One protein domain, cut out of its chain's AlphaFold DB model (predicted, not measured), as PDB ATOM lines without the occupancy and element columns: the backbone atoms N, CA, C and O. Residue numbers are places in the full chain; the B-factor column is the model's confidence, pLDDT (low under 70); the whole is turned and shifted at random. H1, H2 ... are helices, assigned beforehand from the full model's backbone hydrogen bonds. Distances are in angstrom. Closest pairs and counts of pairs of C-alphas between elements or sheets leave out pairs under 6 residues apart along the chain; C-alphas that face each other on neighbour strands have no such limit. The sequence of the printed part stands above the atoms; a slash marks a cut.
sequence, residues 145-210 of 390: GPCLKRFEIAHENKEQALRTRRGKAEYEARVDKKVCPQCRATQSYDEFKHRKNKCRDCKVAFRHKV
ATOM      1  N   GLY A 145       0.864 -21.808   0.404       66.06
ATOM      2  CA  GLY A 145       2.235 -21.384   0.711       66.06
ATOM      3  C   GLY A 145       2.615 -19.981   0.197       66.06
ATOM      4  O   GLY A 145       3.213 -19.222   0.956       66.06
ATOM      5  N   PRO A 146       2.238 -19.564  -1.031       76.75
ATOM      6  CA  PRO A 146       2.502 -18.204  -1.519       76.75
ATOM      7  C   PRO A 146       1.584 -17.118  -0.930       76.75
ATOM      8  O   PRO A 146       1.983 -15.958  -0.853       76.75
ATOM      9  N   CYS A 147       0.356 -17.461  -0.532       78.31
ATOM     10  CA  CYS A 147      -0.611 -16.506   0.021       78.31
ATOM     11  C   CYS A 147      -0.314 -16.201   1.496       78.31
ATOM     12  O   CYS A 147      -0.312 -15.036   1.891       78.31
ATOM     13  N   LEU A 148       0.029 -17.231   2.279       80.44
ATOM     14  CA  LEU A 148       0.440 -17.072   3.677       80.44
ATOM     15  C   LEU A 148       1.709 -16.219   3.789       80.44
ATOM     16  O   LEU A 148       1.703 -15.243   4.527       80.44
ATOM     17  N   LYS A 149       2.722 -16.466   2.946       84.31
ATOM     18  CA  LYS A 149       3.932 -15.626   2.892       84.31
ATOM     19  C   LYS A 149       3.632 -14.160   2.567       84.31
ATOM     20  O   LYS A 149       4.222 -13.263   3.154       84.31
ATOM     21  N   ARG A 150       2.699 -13.883   1.644       79.81
ATOM     22  CA  ARG A 150       2.277 -12.499   1.347       79.81
ATOM     23  C   ARG A 150       1.596 -11.844   2.547       79.81
ATOM     24  O   ARG A 150       1.819 -10.661   2.791       79.81
ATOM     25  N   PHE A 151       0.778 -12.598   3.277       88.38
ATOM     26  CA  PHE A 151       0.124 -12.112   4.488       88.38
ATOM     27  C   PHE A 151       1.135 -11.842   5.611       88.38
ATOM     28  O   PHE A 151       1.068 -10.788   6.236       88.38
ATOM     29  N   GLU A 152       2.102 -12.739   5.811       90.88
ATOM     30  CA  GLU A 152       3.205 -12.582   6.767       90.88
ATOM     31  C   GLU A 152       4.038 -11.332   6.456       90.88
ATOM     32  O   GLU A 152       4.168 -10.464   7.312       90.88
ATOM     33  N   ILE A 153       4.478 -11.154   5.206       90.69
ATOM     34  CA  ILE A 153       5.228  -9.959   4.776       90.69
ATOM     35  C   ILE A 153       4.401  -8.678   4.982       90.69
ATOM     36  O   ILE A 153       4.912  -7.660   5.450       90.69
ATOM     37  N   ALA A 154       3.106  -8.697   4.650       93.00
ATOM     38  CA  ALA A 154       2.229  -7.547   4.876       93.00
ATOM     39  C   ALA A 154       2.075  -7.226   6.372       93.00
ATOM     40  O   ALA A 154       2.035  -6.053   6.757       93.00
ATOM     41  N   HIS A 155       2.010  -8.257   7.216       94.19
ATOM     42  CA  HIS A 155       1.967  -8.116   8.664       94.19
ATOM     43  C   HIS A 155       3.274  -7.525   9.207       94.19
ATOM     44  O   HIS A 155       3.232  -6.526   9.924       94.19
ATOM     45  N   GLU A 156       4.427  -8.056   8.797       95.88
ATOM     46  CA  GLU A 156       5.752  -7.544   9.165       95.88
ATOM     47  C   GLU A 156       5.934  -6.077   8.755       95.88
ATOM     48  O   GLU A 156       6.324  -5.247   9.580       95.88
ATOM     49  N   ASN A 157       5.555  -5.718   7.525       96.06
ATOM     50  CA  ASN A 157       5.598  -4.338   7.036       96.06
ATOM     51  C   ASN A 157       4.730  -3.404   7.888       96.06
ATOM     52  O   ASN A 157       5.142  -2.292   8.234       96.06
ATOM     53  N   LYS A 158       3.529  -3.856   8.269       97.38
ATOM     54  CA  LYS A 158       2.631  -3.096   9.144       97.38
ATOM     55  C   LYS A 158       3.234  -2.915  10.533       97.38
ATOM     56  O   LYS A 158       3.195  -1.808  11.075       97.38
ATOM     57  N   GLU A 159       3.802  -3.965  11.116       97.06
ATOM     58  CA  GLU A 159       4.468  -3.863  12.410       97.06
ATOM     59  C   GLU A 159       5.683  -2.938  12.357       97.06
ATOM     60  O   GLU A 159       5.862  -2.104  13.245       97.06
ATOM     61  N   GLN A 160       6.506  -3.032  11.314       96.75
ATOM     62  CA  GLN A 160       7.675  -2.179  11.132       96.75
ATOM     63  C   GLN A 160       7.281  -0.709  10.948       96.75
ATOM     64  O   GLN A 160       7.917   0.177  11.530       96.75
ATOM     65  N   ALA A 161       6.198  -0.436  10.214       96.56
ATOM     66  CA  ALA A 161       5.632   0.903  10.091       96.56
ATOM     67  C   ALA A 161       5.142   1.433  11.449       96.56
ATOM     68  O   ALA A 161       5.443   2.573  11.811       96.56
ATOM     69  N   LEU A 162       4.456   0.604  12.245       97.00
ATOM     70  CA  LEU A 162       4.008   0.972  13.591       97.00
ATOM     71  C   LEU A 162       5.181   1.233  14.542       97.00
ATOM     72  O   LEU A 162       5.167   2.244  15.246       97.00
ATOM     73  N   ARG A 163       6.205   0.369  14.541       96.94
ATOM     74  CA  ARG A 163       7.443   0.553  15.317       96.94
ATOM     75  C   ARG A 163       8.133   1.862  14.930       96.94
ATOM     76  O   ARG A 163       8.491   2.647  15.802       96.94
ATOM     77  N   THR A 164       8.249   2.142  13.632       96.44
ATOM     78  CA  THR A 164       8.860   3.380  13.125       96.44
ATOM     79  C   THR A 164       8.055   4.612  13.525       96.44
ATOM     80  O   THR A 164       8.636   5.598  13.961       96.44
ATOM     81  N   ARG A 165       6.721   4.557  13.433       97.75
ATOM     82  CA  ARG A 165       5.846   5.664  13.841       97.75
ATOM     83  C   ARG A 165       5.957   5.959  15.336       97.75
ATOM     84  O   ARG A 165       6.031   7.123  15.707       97.75
ATOM     85  N   ARG A 166       5.987   4.921  16.182       98.19
ATOM     86  CA  ARG A 166       6.187   5.073  17.635       98.19
ATOM     87  C   ARG A 166       7.545   5.699  17.941       98.19
ATOM     88  O   ARG A 166       7.586   6.708  18.629       98.19
ATOM     89  N   GLY A 167       8.618   5.190  17.334       97.44
ATOM     90  CA  GLY A 167       9.957   5.752  17.522       97.44
ATOM     91  C   GLY A 167      10.078   7.207  17.049       97.44
ATOM     92  O   GLY A 167      10.709   8.013  17.727       97.44
ATOM     93  N   LYS A 168       9.429   7.576  15.934       97.62
ATOM     94  CA  LYS A 168       9.356   8.974  15.472       97.62
ATOM     95  C   LYS A 168       8.622   9.865  16.474       97.62
ATOM     96  O   LYS A 168       9.149  10.914  16.821       97.62
ATOM     97  N   ALA A 169       7.470   9.428  16.984       97.69
ATOM     98  CA  ALA A 169       6.712  10.174  17.989       97.69
ATOM     99  C   ALA A 169       7.494  10.340  19.307       97.69
ATOM    100  O   ALA A 169       7.551  11.433  19.862       97.69
ATOM    101  N   GLU A 170       8.156   9.281  19.782       97.94
ATOM    102  CA  GLU A 170       9.026   9.336  20.964       97.94
ATOM    103  C   GLU A 170      10.208  10.287  20.757       97.94
ATOM    104  O   GLU A 170      10.560  11.050  21.655       97.94
ATOM    105  N   TYR A 171      10.819  10.272  19.570       97.94
ATOM    106  CA  TYR A 171      11.890  11.197  19.216       97.94
ATOM    107  C   TYR A 171      11.397  12.642  19.147       97.94
ATOM    108  O   TYR A 171      12.056  13.546  19.656       97.94
ATOM    109  N   GLU A 172      10.225  12.870  18.554       97.06
ATOM    110  CA  GLU A 172       9.599  14.186  18.477       97.06
ATOM    111  C   GLU A 172       9.261  14.760  19.856       97.06
ATOM    112  O   GLU A 172       9.406  15.967  20.044       97.06
ATOM    113  N   ALA A 173       8.904  13.912  20.822       97.50
ATOM    114  CA  ALA A 173       8.631  14.309  22.199       97.50
ATOM    115  C   ALA A 173       9.890  14.667  23.016       97.50
ATOM    116  O   ALA A 173       9.773  15.278  24.078       97.50
ATOM    117  N   ARG A 174      11.103  14.315  22.561       96.50
ATOM    118  CA  ARG A 174      12.341  14.673  23.276       96.50
ATOM    119  C   ARG A 174      12.608  16.175  23.198       96.50
ATOM    120  O   ARG A 174      12.611  16.755  22.114       96.50
ATOM    121  N   VAL A 175      12.919  16.774  24.346       94.44
ATOM    122  CA  VAL A 175      13.308  18.190  24.458       94.44
ATOM    123  C   VAL A 175      14.740  18.404  23.952       94.44
ATOM    124  O   VAL A 175      15.008  19.351  23.215       94.44
ATOM    125  N   ASP A 176      15.638  17.459  24.235       94.94
ATOM    126  CA  ASP A 176      17.079  17.593  23.984       94.94
ATOM    127  C   ASP A 176      17.511  17.137  22.584       94.94
ATOM    128  O   ASP A 176      18.515  16.435  22.412       94.94
ATOM    129  N   LYS A 177      16.753  17.516  21.551       97.31
ATOM    130  CA  LYS A 177      17.152  17.242  20.164       97.31
ATOM    131  C   LYS A 177      18.413  18.029  19.829       97.31
ATOM    132  O   LYS A 177      18.538  19.215  20.145       97.31
ATOM    133  N   LYS A 178      19.349  17.371  19.148       98.00
ATOM    134  CA  LYS A 178      20.563  18.031  18.674       98.00
ATOM    135  C   LYS A 178      20.260  18.839  17.411       98.00
ATOM    136  O   LYS A 178      19.435  18.445  16.592       98.00
ATOM    137  N   VAL A 179      20.936  19.965  17.256       98.06
ATOM    138  CA  VAL A 179      20.768  20.959  16.200       98.06
ATOM    139  C   VAL A 179      22.136  21.259  15.585       98.06
ATOM    140  O   VAL A 179      23.170  21.214  16.257       98.06
ATOM    141  N   CYS A 180      22.175  21.495  14.276       98.00
ATOM    142  CA  CYS A 180      23.404  21.890  13.601       98.00
ATOM    143  C   CYS A 180      23.723  23.361  13.922       98.00
ATOM    144  O   CYS A 180      22.865  24.210  13.696       98.00
ATOM    145  N   PRO A 181      24.938  23.708  14.379       96.62
ATOM    146  CA  PRO A 181      25.265  25.099  14.703       96.62
ATOM    147  C   PRO A 181      25.332  26.021  13.471       96.62
ATOM    148  O   PRO A 181      25.162  27.224  13.616       96.62
ATOM    149  N   GLN A 182      25.554  25.476  12.268       97.44
ATOM    150  CA  GLN A 182      25.673  26.256  11.027       97.44
ATOM    151  C   GLN A 182      24.307  26.524  10.378       97.44
ATOM    152  O   GLN A 182      23.903  27.672  10.238       97.44
ATOM    153  N   CYS A 183      23.557  25.474  10.021       97.44
ATOM    154  CA  CYS A 183      22.261  25.620   9.345       97.44
ATOM    155  C   CYS A 183      21.047  25.617  10.286       97.44
ATOM    156  O   CYS A 183      19.922  25.776   9.824       97.44
ATOM    157  N   ARG A 184      21.241  25.385  11.592       97.00
ATOM    158  CA  ARG A 184      20.169  25.265  12.601       97.00
ATOM    159  C   ARG A 184      19.137  24.163  12.323       97.00
ATOM    160  O   ARG A 184      18.098  24.118  12.976       97.00
ATOM    161  N   ALA A 185      19.439  23.231  11.419       97.69
ATOM    162  CA  ALA A 185      18.605  22.059  11.195       97.69
ATOM    163  C   ALA A 185      18.650  21.128  12.416       97.69
ATOM    164  O   ALA A 185      19.727  20.783  12.917       97.69
ATOM    165  N   THR A 186      17.476  20.712  12.884       97.88
ATOM    166  CA  THR A 186      17.339  19.690  13.927       97.88
ATOM    167  C   THR A 186      17.719  18.326  13.357       97.88
ATOM    168  O   THR A 186      17.342  18.001  12.232       97.88
ATOM    169  N   GLN A 187      18.438  17.514  14.132       98.19
ATOM    170  CA  GLN A 187      18.777  16.139  13.767       98.19
ATOM    171  C   GLN A 187      17.492  15.365  13.430       98.19
ATOM    172  O   GLN A 187      16.512  15.407  14.177       98.19
ATOM    173  N   SER A 188      17.478  14.660  12.305       98.12
ATOM    174  CA  SER A 188      16.327  13.843  11.904       98.12
ATOM    175  C   SER A 188      16.272  12.520  12.681       98.12
ATOM    176  O   SER A 188      17.287  12.035  13.186       98.12
ATOM    177  N   TYR A 189      15.090  11.894  12.755       98.12
ATOM    178  CA  TYR A 189      14.930  10.587  13.410       98.12
ATOM    179  C   TYR A 189      15.833   9.511  12.793       98.12
ATOM    180  O   TYR A 189      16.419   8.709  13.516       98.12
ATOM    181  N   ASP A 190      15.983   9.508  11.466       97.81
ATOM    182  CA  ASP A 190      16.820   8.525  10.781       97.81
ATOM    183  C   ASP A 190      18.308   8.747  11.102       97.81
ATOM    184  O   ASP A 190      19.033   7.790  11.373       97.81
ATOM    185  N   GLU A 191      18.772  10.001  11.171       97.88
ATOM    186  CA  GLU A 191      20.131  10.321  11.637       97.88
ATOM    187  C   GLU A 191      20.356   9.896  13.091       97.88
ATOM    188  O   GLU A 191      21.393   9.305  13.396       97.88
ATOM    189  N   PHE A 192      19.380  10.141  13.969       97.81
ATOM    190  CA  PHE A 192      19.426   9.713  15.366       97.81
ATOM    191  C   PHE A 192      19.483   8.179  15.488       97.81
ATOM    192  O   PHE A 192      20.368   7.638  16.155       97.81
ATOM    193  N   LYS A 193      18.602   7.464  14.776       97.50
ATOM    194  CA  LYS A 193      18.527   5.994  14.751       97.50
ATOM    195  C   LYS A 193      19.827   5.359  14.250       97.50
ATOM    196  O   LYS A 193      20.271   4.357  14.803       97.50
ATOM    197  N   HIS A 194      20.457   5.955  13.236       97.81
ATOM    198  CA  HIS A 194      21.739   5.505  12.684       97.81
ATOM    199  C   HIS A 194      22.969   6.076  13.411       97.81
ATOM    200  O   HIS A 194      24.086   5.896  12.928       97.81
ATOM    201  N   ARG A 195      22.791   6.761  14.552       97.75
ATOM    202  CA  ARG A 195      23.870   7.377  15.349       97.75
ATOM    203  C   ARG A 195      24.782   8.303  14.526       97.75
ATOM    204  O   ARG A 195      25.985   8.398  14.772       97.75
ATOM    205  N   LYS A 196      24.222   8.999  13.533       98.06
ATOM    206  CA  LYS A 196      24.953   9.972  12.715       98.06
ATOM    207  C   LYS A 196      25.144  11.259  13.508       98.06
ATOM    208  O   LYS A 196      24.186  11.971  13.797       98.06
ATOM    209  N   ASN A 197      26.398  11.576  13.818       97.88
ATOM    210  CA  ASN A 197      26.747  12.760  14.606       97.88
ATOM    211  C   ASN A 197      26.979  14.022  13.764       97.88
ATOM    212  O   ASN A 197      27.097  15.093  14.347       97.88
ATOM    213  N   LYS A 198      27.052  13.924  12.431       98.44
ATOM    214  CA  LYS A 198      27.337  15.044  11.518       98.44
ATOM    215  C   LYS A 198      26.122  15.367  10.648       98.44
ATOM    216  O   LYS A 198      25.481  14.448  10.146       98.44
ATOM    217  N   CYS A 199      25.857  16.656  10.443       98.31
ATOM    218  CA  CYS A 199      24.801  17.149   9.561       98.31
ATOM    219  C   CYS A 199      25.047  16.718   8.109       98.31
ATOM    220  O   CYS A 199      26.185  16.762   7.629       98.31
ATOM    221  N   ARG A 200      23.987  16.310   7.396       97.88
ATOM    222  CA  ARG A 200      24.088  15.869   5.999       97.88
ATOM    223  C   ARG A 200      24.625  16.959   5.069       97.88
ATOM    224  O   ARG A 200      25.461  16.633   4.224       97.88
ATOM    225  N   ASP A 201      24.203  18.202   5.276       97.81
ATOM    226  CA  ASP A 201      24.500  19.319   4.377       97.81
ATOM    227  C   ASP A 201      25.790  20.040   4.800       97.81
ATOM    228  O   ASP A 201      26.720  20.160   4.009       97.81
ATOM    229  N   CYS A 202      25.924  20.414   6.079       97.94
ATOM    230  CA  CYS A 202      27.091  21.166   6.567       97.94
ATOM    231  C   CYS A 202      28.296  20.299   6.967       97.94
ATOM    232  O   CYS A 202      29.369  20.833   7.222       97.94
ATOM    233  N   LYS A 203      28.123  18.980   7.143       98.12
ATOM    234  CA  LYS A 203      29.134  18.044   7.695       98.12
ATOM    235  C   LYS A 203      29.667  18.374   9.102       98.12
ATOM    236  O   LYS A 203      30.505  17.635   9.621       98.12
ATOM    237  N   VAL A 204      29.153  19.414   9.757       98.06
ATOM    238  CA  VAL A 204      29.476  19.783  11.145       98.06
ATOM    239  C   VAL A 204      28.744  18.874  12.131       98.06
ATOM    240  O   VAL A 204      27.640  18.399  11.852       98.06
ATOM    241  N   ALA A 205      29.357  18.621  13.289       98.06
ATOM    242  CA  ALA A 205      28.749  17.822  14.344       98.06
ATOM    243  C   ALA A 205      27.502  18.504  14.938       98.06
ATOM    244  O   ALA A 205      27.517  19.700  15.231       98.06
ATOM    245  N   PHE A 206      26.431  17.737  15.135       98.38
ATOM    246  CA  PHE A 206      25.237  18.198  15.833       98.38
ATOM    247  C   PHE A 206      25.549  18.466  17.316       98.38
ATOM    248  O   PHE A 206      26.198  17.650  17.974       98.38
ATOM    249  N   ARG A 207      25.051  19.585  17.851       97.38
ATOM    250  CA  ARG A 207      25.192  19.997  19.262       97.38
ATOM    251  C   ARG A 207      23.815  20.203  19.889       97.38
ATOM    252  O   ARG A 207      22.833  20.295  19.166       97.38
ATOM    253  N   HIS A 208      23.693  20.236  21.212       96.38
ATOM    254  CA  HIS A 208      22.411  20.598  21.832       96.38
ATOM    255  C   HIS A 208      22.055  22.051  21.487       96.38
ATOM    256  O   HIS A 208      22.952  22.872  21.327       96.38
ATOM    257  N   LYS A 209      20.756  22.355  21.333       94.44
ATOM    258  CA  LYS A 209      20.283  23.701  20.947       94.44
ATOM    259  C   LYS A 209      20.795  24.789  21.895       94.44
ATOM    260  O   LYS A 209      21.071  25.897  21.456       94.44
ATOM    261  N   VAL A 210      20.873  24.458  23.179       91.38
ATOM    262  CA  VAL A 210      21.406  25.318  24.227       91.38
ATOM    263  C   VAL A 210      22.514  24.528  24.901       91.38
ATOM    264  O   VAL A 210      22.247  23.504  25.532       91.38
TER     265      VAL A 210
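This is residues 145 to 210 of the 390 residues of an uncharacterized protein of Hondaea fermentalgiana (UniProt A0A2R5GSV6). A long helix, H1, forms an arm that leads into a small head of loops, residues 174 to 210, which folds back so that its one short helix, H2, comes near the last part of H1. Residues 145 to 163 of H1 stick out free and make much of the length. The printed part has 66 residues with two named helices, H1 then H2, and no named strand, and is all helix in class. The whole is extended, with a radius of gyration of the C-alphas of 16.8 A and spans of 54 by 23 by 15 A.

H1, residues 145 to 173, runs 42.2 A from C-alpha 145 at (2.235, -21.384, 0.711) to C-alpha 173 at (8.631, 14.309, 22.199). H2 is residues 189 to 193, ending at C-alpha 193 at (18.527, 5.994, 14.751).

H1 and H2 are close but not clearly touching; their closest C-alphas, of Lys 168 and Tyr 189, are 6.2 A apart. Every O i to N i+4 pair is within hydrogen-bond range in H1 and H2.

The C-alphas farthest apart, of Gly 145 and Val 210, are 55.7 A apart. The link from H1 to H2 is long, 15 residues. The printed part has no cut, and residue 145 alone has pLDDT under 70.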